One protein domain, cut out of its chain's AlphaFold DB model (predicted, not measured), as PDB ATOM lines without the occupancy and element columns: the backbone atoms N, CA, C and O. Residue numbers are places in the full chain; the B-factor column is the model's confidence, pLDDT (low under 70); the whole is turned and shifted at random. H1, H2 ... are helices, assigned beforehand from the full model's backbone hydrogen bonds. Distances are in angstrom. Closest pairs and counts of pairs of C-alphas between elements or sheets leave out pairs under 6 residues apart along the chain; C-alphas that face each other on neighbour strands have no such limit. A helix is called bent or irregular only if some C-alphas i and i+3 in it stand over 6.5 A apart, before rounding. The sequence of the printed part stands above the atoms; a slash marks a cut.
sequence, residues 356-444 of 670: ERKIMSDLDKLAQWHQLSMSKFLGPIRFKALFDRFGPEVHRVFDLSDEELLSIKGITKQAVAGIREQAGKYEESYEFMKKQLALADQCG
ATOM      1  N   GLU A 356     130.003  -6.002 125.364       42.16
ATOM      2  CA  GLU A 356     130.642  -6.316 126.656       42.16
ATOM      3  C   GLU A 356     132.163  -6.446 126.552       42.16
ATOM      4  O   GLU A 356     132.857  -5.976 127.437       42.16
ATOM      5  N   ARG A 357     132.705  -7.003 125.460       47.06
ATOM      6  CA  ARG A 357     134.158  -6.998 125.203       47.06
ATOM      7  C   ARG A 357     134.702  -5.588 125.045       47.06
ATOM      8  O   ARG A 357     135.776  -5.306 125.558       47.06
ATOM      9  N   LYS A 358     133.964  -4.717 124.351       53.03
ATOM     10  CA  LYS A 358     134.313  -3.302 124.251       53.03
ATOM     11  C   LYS A 358     134.248  -2.636 125.628       53.03
ATOM     12  O   LYS A 358     135.225  -2.033 126.020       53.03
ATOM     13  N   ILE A 359     133.180  -2.845 126.399       59.09
ATOM     14  CA  ILE A 359     133.029  -2.297 127.759       59.09
ATOM     15  C   ILE A 359     134.137  -2.793 128.699       59.09
ATOM     16  O   ILE A 359     134.687  -1.999 129.448       59.09
ATOM     17  N   MET A 360     134.486  -4.083 128.662       58.88
ATOM     18  CA  MET A 360     135.572  -4.645 129.473       58.88
ATOM     19  C   MET A 360     136.931  -4.091 129.048       58.88
ATOM     20  O   MET A 360     137.689  -3.666 129.905       58.88
ATOM     21  N   SER A 361     137.206  -4.029 127.743       71.56
ATOM     22  CA  SER A 361     138.435  -3.426 127.215       71.56
ATOM     23  C   SER A 361     138.535  -1.933 127.546       71.56
ATOM     24  O   SER A 361     139.620  -1.450 127.852       71.56
ATOM     25  N   ASP A 362     137.421  -1.205 127.479       80.25
ATOM     26  CA  ASP A 362     137.345   0.212 127.825       80.25
ATOM     27  C   ASP A 362     137.545   0.395 129.340       80.25
ATOM     28  O   ASP A 362     138.253   1.308 129.756       80.25
ATOM     29  N   LEU A 363     137.000  -0.503 130.173       89.31
ATOM     30  CA  LEU A 363     137.193  -0.497 131.626       89.31
ATOM     31  C   LEU A 363     138.630  -0.852 132.031       89.31
ATOM     32  O   LEU A 363     139.190  -0.152 132.868       89.31
ATOM     33  N   ASP A 364     139.241  -1.885 131.443       88.25
ATOM     34  CA  ASP A 364     140.642  -2.247 131.706       88.25
ATOM     35  C   ASP A 364     141.565  -1.072 131.357       88.25
ATOM     36  O   ASP A 364     142.413  -0.667 132.153       88.25
ATOM     37  N   LYS A 365     141.337  -0.443 130.198       91.25
ATOM     38  CA  LYS A 365     142.058   0.765 129.793       91.25
ATOM     39  C   LYS A 365     141.849   1.908 130.787       91.25
ATOM     40  O   LYS A 365     142.820   2.525 131.217       91.25
ATOM     41  N   LEU A 366     140.609   2.195 131.177       94.75
ATOM     42  CA  LEU A 366     140.314   3.233 132.167       94.75
ATOM     43  C   LEU A 366     141.003   2.950 133.507       94.75
ATOM     44  O   LEU A 366     141.547   3.873 134.105       94.75
ATOM     45  N   ALA A 367     141.025   1.694 133.954       95.81
ATOM     46  CA  ALA A 367     141.684   1.275 135.185       95.81
ATOM     47  C   ALA A 367     143.198   1.511 135.128       95.81
ATOM     48  O   ALA A 367     143.757   2.090 136.055       95.81
ATOM     49  N   GLN A 368     143.849   1.142 134.023       94.31
ATOM     50  CA  GLN A 368     145.279   1.384 133.802       94.31
ATOM     51  C   GLN A 368     145.626   2.878 133.783       94.31
ATOM     52  O   GLN A 368     146.591   3.321 134.410       94.31
ATOM     53  N   TRP A 369     144.827   3.673 133.069       96.19
ATOM     54  CA  TRP A 369     145.001   5.121 133.000       96.19
ATOM     55  C   TRP A 369     144.784   5.776 134.365       96.19
ATOM     56  O   TRP A 369     145.558   6.649 134.758       96.19
ATOM     57  N   HIS A 370     143.770   5.321 135.106       97.25
ATOM     58  CA  HIS A 370     143.488   5.783 136.457       97.25
ATOM     59  C   HIS A 370     144.655   5.457 137.388       97.25
ATOM     60  O   HIS A 370     145.206   6.371 137.999       97.25
ATOM     61  N   GLN A 371     145.091   4.196 137.418       96.56
ATOM     62  CA  GLN A 371     146.222   3.710 138.211       96.56
ATOM     63  C   GLN A 371     147.457   4.594 138.024       96.56
ATOM     64  O   GLN A 371     148.027   5.082 138.999       96.56
ATOM     65  N   LEU A 372     147.838   4.867 136.774       96.50
ATOM     66  CA  LEU A 372     148.973   5.739 136.491       96.50
ATOM     67  C   LEU A 372     148.712   7.185 136.934       96.50
ATOM     68  O   LEU A 372     149.581   7.792 137.558       96.50
ATOM     69  N   SER A 373     147.528   7.738 136.661       95.12
ATOM     70  CA  SER A 373     147.193   9.128 137.008       95.12
ATOM     71  C   SER A 373     147.203   9.417 138.515       95.12
ATOM     72  O   SER A 373     147.399  10.564 138.914       95.12
ATOM     73  N   MET A 374     147.061   8.384 139.353       95.75
ATOM     74  CA  MET A 374     147.138   8.485 140.813       95.75
ATOM     75  C   MET A 374     148.577   8.533 141.353       95.75
ATOM     76  O   MET A 374     148.788   8.654 142.564       95.75
ATOM     77  N   SER A 375     149.585   8.456 140.481       95.88
ATOM     78  CA  SER A 375     150.995   8.544 140.864       95.88
ATOM     79  C   SER A 375     151.324   9.932 141.413       95.88
ATOM     80  O   SER A 375     151.144  10.956 140.748       95.88
ATOM     81  N   LYS A 376     151.861   9.986 142.635       94.81
ATOM     82  CA  LYS A 376     152.322  11.248 143.229       94.81
ATOM     83  C   LYS A 376     153.380  11.892 142.334       94.81
ATOM     84  O   LYS A 376     154.176  11.211 141.696       94.81
ATOM     85  N   PHE A 377     153.383  13.223 142.295       94.19
ATOM     86  CA  PHE A 377     154.291  14.036 141.473       94.19
ATOM     87  C   PHE A 377     154.132  13.874 139.946       94.19
ATOM     88  O   PHE A 377     154.789  14.602 139.192       94.19
ATOM     89  N   LEU A 378     153.205  13.029 139.478       92.56
ATOM     90  CA  LEU A 378     152.839  12.870 138.073       92.56
ATOM     91  C   LEU A 378     151.633  13.751 137.707       92.56
ATOM     92  O   LEU A 378     150.526  13.284 137.464       92.56
ATOM     93  N   GLY A 379     151.846  15.069 137.686       89.00
ATOM     94  CA  GLY A 379     150.818  16.023 137.255       89.00
ATOM     95  C   GLY A 379     150.529  15.981 135.740       89.00
ATOM     96  O   GLY A 379     151.262  15.325 134.997       89.00
ATOM     97  N   PRO A 380     149.531  16.752 135.259       88.25
ATOM     98  CA  PRO A 380     149.072  16.752 133.862       88.25
ATOM     99  C   PRO A 380     150.188  16.883 132.816       88.25
ATOM    100  O   PRO A 380     150.240  16.103 131.874       88.25
ATOM    101  N   ILE A 381     151.137  17.800 133.032       88.81
ATOM    102  CA  ILE A 381     152.275  18.030 132.124       88.81
ATOM    103  C   ILE A 381     153.145  16.771 131.983       88.81
ATOM    104  O   ILE A 381     153.553  16.408 130.883       88.81
ATOM    105  N   ARG A 382     153.434  16.082 133.095       92.81
ATOM    106  CA  ARG A 382     154.277  14.877 133.081       92.81
ATOM    107  C   ARG A 382     153.526  13.671 132.542       92.81
ATOM    108  O   ARG A 382     154.100  12.902 131.784       92.81
ATOM    109  N   PHE A 383     152.246  13.533 132.886       94.12
ATOM    110  CA  PHE A 383     151.398  12.505 132.291       94.12
ATOM    111  C   PHE A 383     151.338  12.678 130.768       94.12
ATOM    112  O   PHE A 383     151.505  11.709 130.033       94.12
ATOM    113  N   LYS A 384     151.174  13.917 130.286       90.81
ATOM    114  CA  LYS A 384     151.194  14.242 128.857       90.81
ATOM    115  C   LYS A 384     152.520  13.855 128.199       90.81
ATOM    116  O   LYS A 384     152.487  13.245 127.143       90.81
ATOM    117  N   ALA A 385     153.661  14.102 128.848       91.31
ATOM    118  CA  ALA A 385     154.966  13.667 128.340       91.31
ATOM    119  C   ALA A 385     155.080  12.134 128.194       91.31
ATOM    120  O   ALA A 385     155.660  11.652 127.223       91.31
ATOM    121  N   LEU A 386     154.501  11.360 129.123       93.94
ATOM    122  CA  LEU A 386     154.406   9.900 128.987       93.94
ATOM    123  C   LEU A 386     153.470   9.515 127.834       93.94
ATOM    124  O   LEU A 386     153.818   8.673 127.010       93.94
ATOM    125  N   PHE A 387     152.305  10.158 127.746       93.12
ATOM    126  CA  PHE A 387     151.342   9.930 126.673       93.12
ATOM    127  C   PHE A 387     151.918  10.234 125.287       93.12
ATOM    128  O   PHE A 387     151.717   9.453 124.366       93.12
ATOM    129  N   ASP A 388     152.693  11.303 125.136       90.06
ATOM    130  CA  ASP A 388     153.308  11.660 123.854       90.06
ATOM    131  C   ASP A 388     154.342  10.634 123.388       90.06
ATOM    132  O   ASP A 388     154.566  10.485 122.189       90.06
ATOM    133  N   ARG A 389     154.941   9.890 124.324       91.12
ATOM    134  CA  ARG A 389     155.889   8.818 124.009       91.12
ATOM    135  C   ARG A 389     155.218   7.466 123.763       91.12
ATOM    136  O   ARG A 389     155.661   6.741 122.878       91.12
ATOM    137  N   PHE A 390     154.199   7.107 124.544       90.62
ATOM    138  CA  PHE A 390     153.615   5.753 124.546       90.62
ATOM    139  C   PHE A 390     152.207   5.668 123.944       90.62
ATOM    140  O   PHE A 390     151.680   4.573 123.743       90.62
ATOM    141  N   GLY A 391     151.578   6.803 123.648       90.81
ATOM    142  CA  GLY A 391     150.224   6.863 123.115       90.81
ATOM    143  C   GLY A 391     149.213   6.139 124.019       90.81
ATOM    144  O   GLY A 391     149.267   6.270 125.239       90.81
ATOM    145  N   PRO A 392     148.277   5.355 123.458       88.12
ATOM    146  CA  PRO A 392     147.295   4.597 124.239       88.12
ATOM    147  C   PRO A 392     147.894   3.603 125.253       88.12
ATOM    148  O   PRO A 392     147.220   3.238 126.218       88.12
ATOM    149  N   GLU A 393     149.151   3.179 125.063       89.00
ATOM    150  CA  GLU A 393     149.846   2.188 125.892       89.00
ATOM    151  C   GLU A 393     150.630   2.808 127.066       89.00
ATOM    152  O   GLU A 393     151.621   2.243 127.524       89.00
ATOM    153  N   VAL A 394     150.196   3.957 127.600       89.62
ATOM    154  CA  VAL A 394     150.850   4.624 128.750       89.62
ATOM    155  C   VAL A 394     151.072   3.725 129.967       89.62
ATOM    156  O   VAL A 394     151.962   4.004 130.759       89.62
ATOM    157  N   HIS A 395     150.316   2.638 130.126       86.81
ATOM    158  CA  HIS A 395     150.494   1.678 131.219       86.81
ATOM    159  C   HIS A 395     151.838   0.938 131.176       86.81
ATOM    160  O   HIS A 395     152.314   0.486 132.215       86.81
ATOM    161  N   ARG A 396     152.494   0.866 130.012       90.94
ATOM    162  CA  ARG A 396     153.801   0.210 129.845       90.94
ATOM    163  C   ARG A 396     154.914   0.846 130.672       90.94
ATOM    164  O   ARG A 396     155.959   0.240 130.858       90.94
ATOM    165  N   VAL A 397     154.694   2.045 131.212       91.31
ATOM    166  CA  VAL A 397     155.624   2.688 132.153       91.31
ATOM    167  C   VAL A 397     155.895   1.842 133.397       91.31
ATOM    168  O   VAL A 397     156.953   1.988 134.004       91.31
ATOM    169  N   PHE A 398     154.975   0.945 133.770       91.31
ATOM    170  CA  PHE A 398     155.195   0.009 134.871       91.31
ATOM    171  C   PHE A 398     156.236  -1.072 134.537       91.31
ATOM    172  O   PHE A 398     156.875  -1.562 135.463       91.31
ATOM    173  N   ASP A 399     156.460  -1.365 133.251       92.25
ATOM    174  CA  ASP A 399     157.406  -2.385 132.773       92.25
ATOM    175  C   ASP A 399     158.820  -1.836 132.519       92.25
ATOM    176  O   ASP A 399     159.767  -2.605 132.374       92.25
ATOM    177  N   LEU A 400     158.969  -0.510 132.433       90.81
ATOM    178  CA  LEU A 400     160.251   0.149 132.162       90.81
ATOM    179  C   LEU A 400     161.155   0.161 133.391       90.81
ATOM    180  O   LEU A 400     160.654   0.217 134.516       90.81
ATOM    181  N   SER A 401     162.472   0.216 133.185       95.19
ATOM    182  CA  SER A 401     163.444   0.480 134.252       95.19
ATOM    183  C   SER A 401     163.365   1.931 134.750       95.19
ATOM    184  O   SER A 401     162.778   2.812 134.111       95.19
ATOM    185  N   ASP A 402     163.942   2.205 135.921       96.88
ATOM    186  CA  ASP A 402     163.993   3.569 136.462       96.88
ATOM    187  C   ASP A 402     164.847   4.493 135.575       96.88
ATOM    188  O   ASP A 402     164.491   5.654 135.373       96.88
ATOM    189  N   GLU A 403     165.929   3.979 134.984       96.38
ATOM    190  CA  GLU A 403     166.777   4.698 134.026       96.38
ATOM    191  C   GLU A 403     166.005   5.058 132.753       96.38
ATOM    192  O   GLU A 403     166.079   6.196 132.280       96.38
ATOM    193  N   GLU A 404     165.219   4.117 132.222       95.50
ATOM    194  CA  GLU A 404     164.379   4.354 131.048       95.50
ATOM    195  C   GLU A 404     163.337   5.445 131.319       95.50
ATOM    196  O   GLU A 404     163.167   6.346 130.495       95.50
ATOM    197  N   LEU A 405     162.685   5.432 132.487       94.75
ATOM    198  CA  LEU A 405     161.731   6.476 132.872       94.75
ATOM    199  C   LEU A 405     162.400   7.842 133.057       94.75
ATOM    200  O   LEU A 405     161.854   8.854 132.615       94.75
ATOM    201  N   LEU A 406     163.579   7.888 133.680       96.38
ATOM    202  CA  LEU A 406     164.332   9.129 133.893       96.38
ATOM    203  C   LEU A 406     164.866   9.736 132.591       96.38
ATOM    204  O   LEU A 406     165.091  10.945 132.538       96.38
ATOM    205  N   SER A 407     165.028   8.935 131.534       95.25
ATOM    206  CA  SER A 407     165.397   9.438 130.206       95.25
ATOM    207  C   SER A 407     164.285  10.271 129.545       95.25
ATOM    208  O   SER A 407     164.540  11.033 128.608       95.25
ATOM    209  N   ILE A 408     163.040  10.162 130.028       93.81
ATOM    210  CA  ILE A 408     161.895  10.896 129.490       93.81
ATOM    211  C   ILE A 408     161.894  12.324 130.044       93.81
ATOM    212  O   ILE A 408     161.814  12.560 131.252       93.81
ATOM    213  N   LYS A 409     161.927  13.310 129.139       90.50
ATOM    214  CA  LYS A 409     161.959  14.737 129.482       90.50
ATOM    215  C   LYS A 409     160.844  15.111 130.470       90.50
ATOM    216  O   LYS A 409     159.662  14.922 130.200       90.50
ATOM    217  N   GLY A 410     161.233  15.712 131.592       89.31
ATOM    218  CA  GLY A 410     160.314  16.212 132.620       89.31
ATOM    219  C   GLY A 410     159.917  15.189 133.689       89.31
ATOM    220  O   GLY A 410     159.345  15.589 134.710       89.31
ATOM    221  N   ILE A 411     160.253  13.907 133.510       95.62
ATOM    222  CA  ILE A 411     160.098  12.881 134.543       95.62
ATOM    223  C   ILE A 411     161.231  13.017 135.562       95.62
ATOM    224  O   ILE A 411     162.400  13.163 135.223       95.62
ATOM    225  N   THR A 412     160.865  13.035 136.842       96.06
ATOM    226  CA  THR A 412     161.793  13.228 137.964       96.06
ATOM    227  C   THR A 412     161.888  11.952 138.791       96.06
ATOM    228  O   THR A 412     160.970  11.134 138.770       96.06
ATOM    229  N   LYS A 413     162.942  11.809 139.607       97.00
ATOM    230  CA  LYS A 413     163.076  10.680 140.551       97.00
ATOM    231  C   LYS A 413     161.854  10.520 141.466       97.00
ATOM    232  O   LYS A 413     161.422   9.406 141.731       97.00
ATOM    233  N   GLN A 414     161.253  11.631 141.900       97.38
ATOM    234  CA  GLN A 414     160.023  11.618 142.702       97.38
ATOM    235  C   GLN A 414     158.814  11.089 141.919       97.38
ATOM    236  O   GLN A 414     158.009  10.349 142.477       97.38
ATOM    237  N   ALA A 415     158.685  11.450 140.637       96.12
ATOM    238  CA  ALA A 415     157.623  10.925 139.784       96.12
ATOM    239  C   ALA A 415     157.805   9.420 139.534       96.12
ATOM    240  O   ALA A 415     156.827   8.685 139.606       96.12
ATOM    241  N   VAL A 416     159.042   8.953 139.325       97.50
ATOM    242  CA  VAL A 416     159.354   7.516 139.208       97.50
ATOM    243  C   VAL A 416     158.938   6.766 140.472       97.50
ATOM    244  O   VAL A 416     158.182   5.804 140.382       97.50
ATOM    245  N   ALA A 417     159.326   7.255 141.655       97.00
ATOM    246  CA  ALA A 417     158.895   6.662 142.921       97.00
ATOM    247  C   ALA A 417     157.359   6.620 143.052       97.00
ATOM    248  O   ALA A 417     156.797   5.604 143.460       97.00
ATOM    249  N   GLY A 418     156.671   7.694 142.643       97.00
ATOM    250  CA  GLY A 418     155.209   7.753 142.604       97.00
ATOM    251  C   GLY A 418     154.577   6.723 141.662       97.00
ATOM    252  O   GLY A 418     153.569   6.126 142.030       97.00
ATOM    253  N   ILE A 419     155.172   6.489 140.486       96.19
ATOM    254  CA  ILE A 419     154.740   5.457 139.526       96.19
ATOM    255  C   ILE A 419     154.915   4.063 140.136       96.19
ATOM    256  O   ILE A 419     153.987   3.257 140.107       96.19
ATOM    257  N   ARG A 420     156.068   3.774 140.753       95.69
ATOM    258  CA  ARG A 420     156.318   2.468 141.391       95.69
ATOM    259  C   ARG A 420     155.336   2.169 142.521       95.69
ATOM    260  O   ARG A 420     154.869   1.040 142.625       95.69
ATOM    261  N   GLU A 421     154.942   3.182 143.297       95.88
ATOM    262  CA  GLU A 421     153.914   3.050 144.343       95.88
ATOM    263  C   GLU A 421     152.554   2.574 143.787       95.88
ATOM    264  O   GLU A 421     151.753   1.988 144.517       95.88
ATOM    265  N   GLN A 422     152.271   2.833 142.507       95.12
ATOM    266  CA  GLN A 422     151.001   2.483 141.871       95.12
ATOM    267  C   GLN A 422     151.023   1.138 141.140       95.12
ATOM    268  O   GLN A 422     149.946   0.621 140.857       95.12
ATOM    269  N   ALA A 423     152.183   0.526 140.871       88.94
ATOM    270  CA  ALA A 423     152.299  -0.670 140.021       88.94
ATOM    271  C   ALA A 423     151.429  -1.865 140.482       88.94
ATOM    272  O   ALA A 423     150.885  -2.589 139.653       88.94
ATOM    273  N   GLY A 424     151.221  -2.027 141.794       86.88
ATOM    274  CA  GLY A 424     150.378  -3.086 142.374       86.88
ATOM    275  C   GLY A 424     148.899  -2.730 142.583       86.88
ATOM    276  O   GLY A 424     148.139  -3.571 143.052       86.88
ATOM    277  N   LYS A 425     148.465  -1.504 142.258       92.31
ATOM    278  CA  LYS A 425     147.126  -0.971 142.595       92.31
ATOM    279  C   LYS A 425     146.111  -1.057 141.446       92.31
ATOM    280  O   LYS A 425     145.162  -0.268 141.372       92.31
ATOM    281  N   TYR A 426     146.305  -2.012 140.534       90.75
ATOM    282  CA  TYR A 426     145.413  -2.220 139.391       90.75
ATOM    283  C   TYR A 426     143.982  -2.552 139.829       90.75
ATOM    284  O   TYR A 426     143.043  -1.892 139.393       90.75
ATOM    285  N   GLU A 427     143.808  -3.528 140.728       89.19
ATOM    286  CA  GLU A 427     142.475  -4.000 141.139       89.19
ATOM    287  C   GLU A 427     141.670  -2.899 141.854       89.19
ATOM    288  O   GLU A 427     140.471  -2.745 141.621       89.19
ATOM    289  N   GLU A 428     142.338  -2.068 142.663       92.88
ATOM    290  CA  GLU A 428     141.729  -0.888 143.294       92.88
ATOM    291  C   GLU A 428     141.220   0.105 142.241       92.88
ATOM    292  O   GLU A 428     140.082   0.575 142.316       92.88
ATOM    293  N   SER A 429     142.042   0.387 141.226       93.50
ATOM    294  CA  SER A 429     141.671   1.270 140.117       93.50
ATOM    295  C   SER A 429     140.553   0.680 139.260       93.50
ATOM    296  O   SER A 429     139.664   1.411 138.829       93.50
ATOM    297  N   TYR A 430     140.549  -0.635 139.049       92.69
ATOM    298  CA  TYR A 430     139.516  -1.336 138.296       92.69
ATOM    299  C   TYR A 430     138.148  -1.224 138.968       92.69
ATOM    300  O   TYR A 430     137.181  -0.770 138.349       92.69
ATOM    301  N   GLU A 431     138.052  -1.571 140.254       91.38
ATOM    302  CA  GLU A 431     136.786  -1.470 140.984       91.38
ATOM    303  C   GLU A 431     136.355  -0.009 141.190       91.38
ATOM    304  O   GLU A 431     135.153   0.279 141.178       91.38
ATOM    305  N   PHE A 432     137.297   0.934 141.302       95.94
ATOM    306  CA  PHE A 432     136.982   2.363 141.291       95.94
ATOM    307  C   PHE A 432     136.359   2.799 139.957       95.94
ATOM    308  O   PHE A 432     135.237   3.310 139.943       95.94
ATOM    309  N   MET A 433     137.024   2.542 138.825       96.00
ATOM    310  CA  MET A 433     136.548   2.973 137.504       96.00
ATOM    311  C   MET A 433     135.240   2.300 137.095       96.00
ATOM    312  O   MET A 433     134.392   2.924 136.461       96.00
ATOM    313  N   LYS A 434     135.014   1.061 137.527       91.06
ATOM    314  CA  LYS A 434     133.741   0.361 137.340       91.06
ATOM    315  C   LYS A 434     132.581   1.069 138.042       91.06
ATOM    316  O   LYS A 434     131.514   1.218 137.449       91.06
ATOM    317  N   LYS A 435     132.784   1.538 139.281       90.12
ATOM    318  CA  LYS A 435     131.790   2.362 139.993       90.12
ATOM    319  C   LYS A 435     131.579   3.700 139.288       90.12
ATOM    320  O   LYS A 435     130.440   4.125 139.130       90.12
ATOM    321  N   GLN A 436     132.658   4.329 138.827       95.31
ATOM    322  CA  GLN A 436     132.589   5.603 138.110       95.31
ATOM    323  C   GLN A 436     131.812   5.492 136.793       95.31
ATOM    324  O   GLN A 436     130.993   6.358 136.510       95.31
ATOM    325  N   LEU A 437     131.996   4.418 136.017       87.88
ATOM    326  CA  LEU A 437     131.213   4.177 134.798       87.88
ATOM    327  C   LEU A 437     129.716   4.024 135.093       87.88
ATOM    328  O   LEU A 437     128.898   4.558 134.352       87.88
ATOM    329  N   ALA A 438     129.357   3.330 136.178       82.56
ATOM    330  CA  ALA A 438     127.960   3.195 136.587       82.56
ATOM    331  C   ALA A 438     127.340   4.546 136.990       82.56
ATOM    332  O   ALA A 438     126.209   4.834 136.608       82.56
ATOM    333  N   LEU A 439     128.084   5.391 137.715       84.00
ATOM    334  CA  LEU A 439     127.645   6.751 138.061       84.00
ATOM    335  C   LEU A 439     127.520   7.647 136.823       84.00
ATOM    336  O   LEU A 439     126.563   8.411 136.709       84.00
ATOM    337  N   ALA A 440     128.460   7.532 135.884       86.88
ATOM    338  CA  ALA A 440     128.440   8.288 134.641       86.88
ATOM    339  C   ALA A 440     127.185   7.983 133.811       86.88
ATOM    340  O   ALA A 440     126.508   8.910 133.370       86.88
ATOM    341  N   ASP A 441     126.843   6.699 133.669       79.69
ATOM    342  CA  ASP A 441     125.641   6.239 132.962       79.69
ATOM    343  C   ASP A 441     124.359   6.789 133.613       79.69
ATOM    344  O   ASP A 441     123.511   7.367 132.936       79.69
ATOM    345  N   GLN A 442     124.268   6.728 134.948       77.81
ATOM    346  CA  GLN A 442     123.135   7.269 135.709       77.81
ATOM    347  C   GLN A 442     122.949   8.783 135.537       77.81
ATOM    348  O   GLN A 442     121.826   9.276 135.621       77.81
ATOM    349  N   CYS A 443     124.033   9.520 135.294       78.19
ATOM    350  CA  CYS A 443     123.997  10.971 135.137       78.19
ATOM    351  C   CYS A 443     123.810  11.427 133.681       78.19
ATOM    352  O   CYS A 443     123.783  12.632 133.439       78.19
ATOM    353  N   GLY A 444     123.714  10.516 132.703       81.19
ATOM    354  CA  GLY A 444     123.700  10.889 131.280       81.19
ATOM    355  C   GLY A 444     125.044  11.466 130.820       81.19
ATOM    356  O   GLY A 444     125.106  12.468 130.105       81.19
TER     357      GLY A 444
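AT A GLANCE: This is residues 356 to 444 of the 670 residues of the protein "Pribosyltran domain-containing protein" of Nitrospirae bacterium (UniProt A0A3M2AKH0). Two long helices, H1 and H5, cross at a steep tilt and make one end of the domain; at the other end a sharply kinked H2, a short H3 and H4 form a small cluster, which H1 meets with its last residues. The far end of H5 sticks out, with residues 438 to 444 standing free. The 89 printed residues hold five named helices, H1 to H5 in order, and no named strand: the class is all helix. The whole is compact, with a radius of gyration of the C-alphas of 13.8 A, and only just elongated, spanning 42 by 21 by 21 A.

HOW THE PARTS SIT: Start with H1, residues 356 to 373, a hub with H4, residues 413 to 422: each touches three helices. With residues 363 to 371 alone, H1 touches H5, residues 426 to 442, opposite ways at a steep tilt of 62 degrees; the closest C-alphas, Ala 367 and Tyr 430, are 4.6 A apart. With residues 368 to 373 alone it touches H2, residues 380 to 398, closest at the C-alphas of Gln 368 and His 395, 5.8 A. H1 and H2 each only just touch H4, only at their ends, with 3 pairs of C-alphas within 8 A; the closest are Gln 371 and Gln 422, 6.1 A, and Phe 398 and Arg 420, 7.1 A. H3, residues 402 to 406, touches H4, closest at the C-alphas of Asp 402 and Val 416, 6.7 A. H2 and H5 are apart. Every O i to N i+4 pair is within hydrogen-bond range in H1, H3 and H5, against 8 of 15 in H2 and 5 of 6 in H4.

IN THESE COORDINATES: Find C-alpha 356 at (130.642, -6.316, 126.656); from there H1 runs 24.9 A. H2 spans 17.9 A and is irregular, with a kink of 107 degrees near residue 390 and C-alphas 389 and 392 9.6 A apart. H4 runs 14.7 A, and H5 runs 24.5 A to C-alpha 442 at (123.135, 7.269, 135.709).

THE WHOLE: The C-alphas farthest apart, Glu 403 and Gln 442, are 43.8 A apart. The printed part has no cut and no long link. Look for pLDDT under 70 at residues 356 to 360.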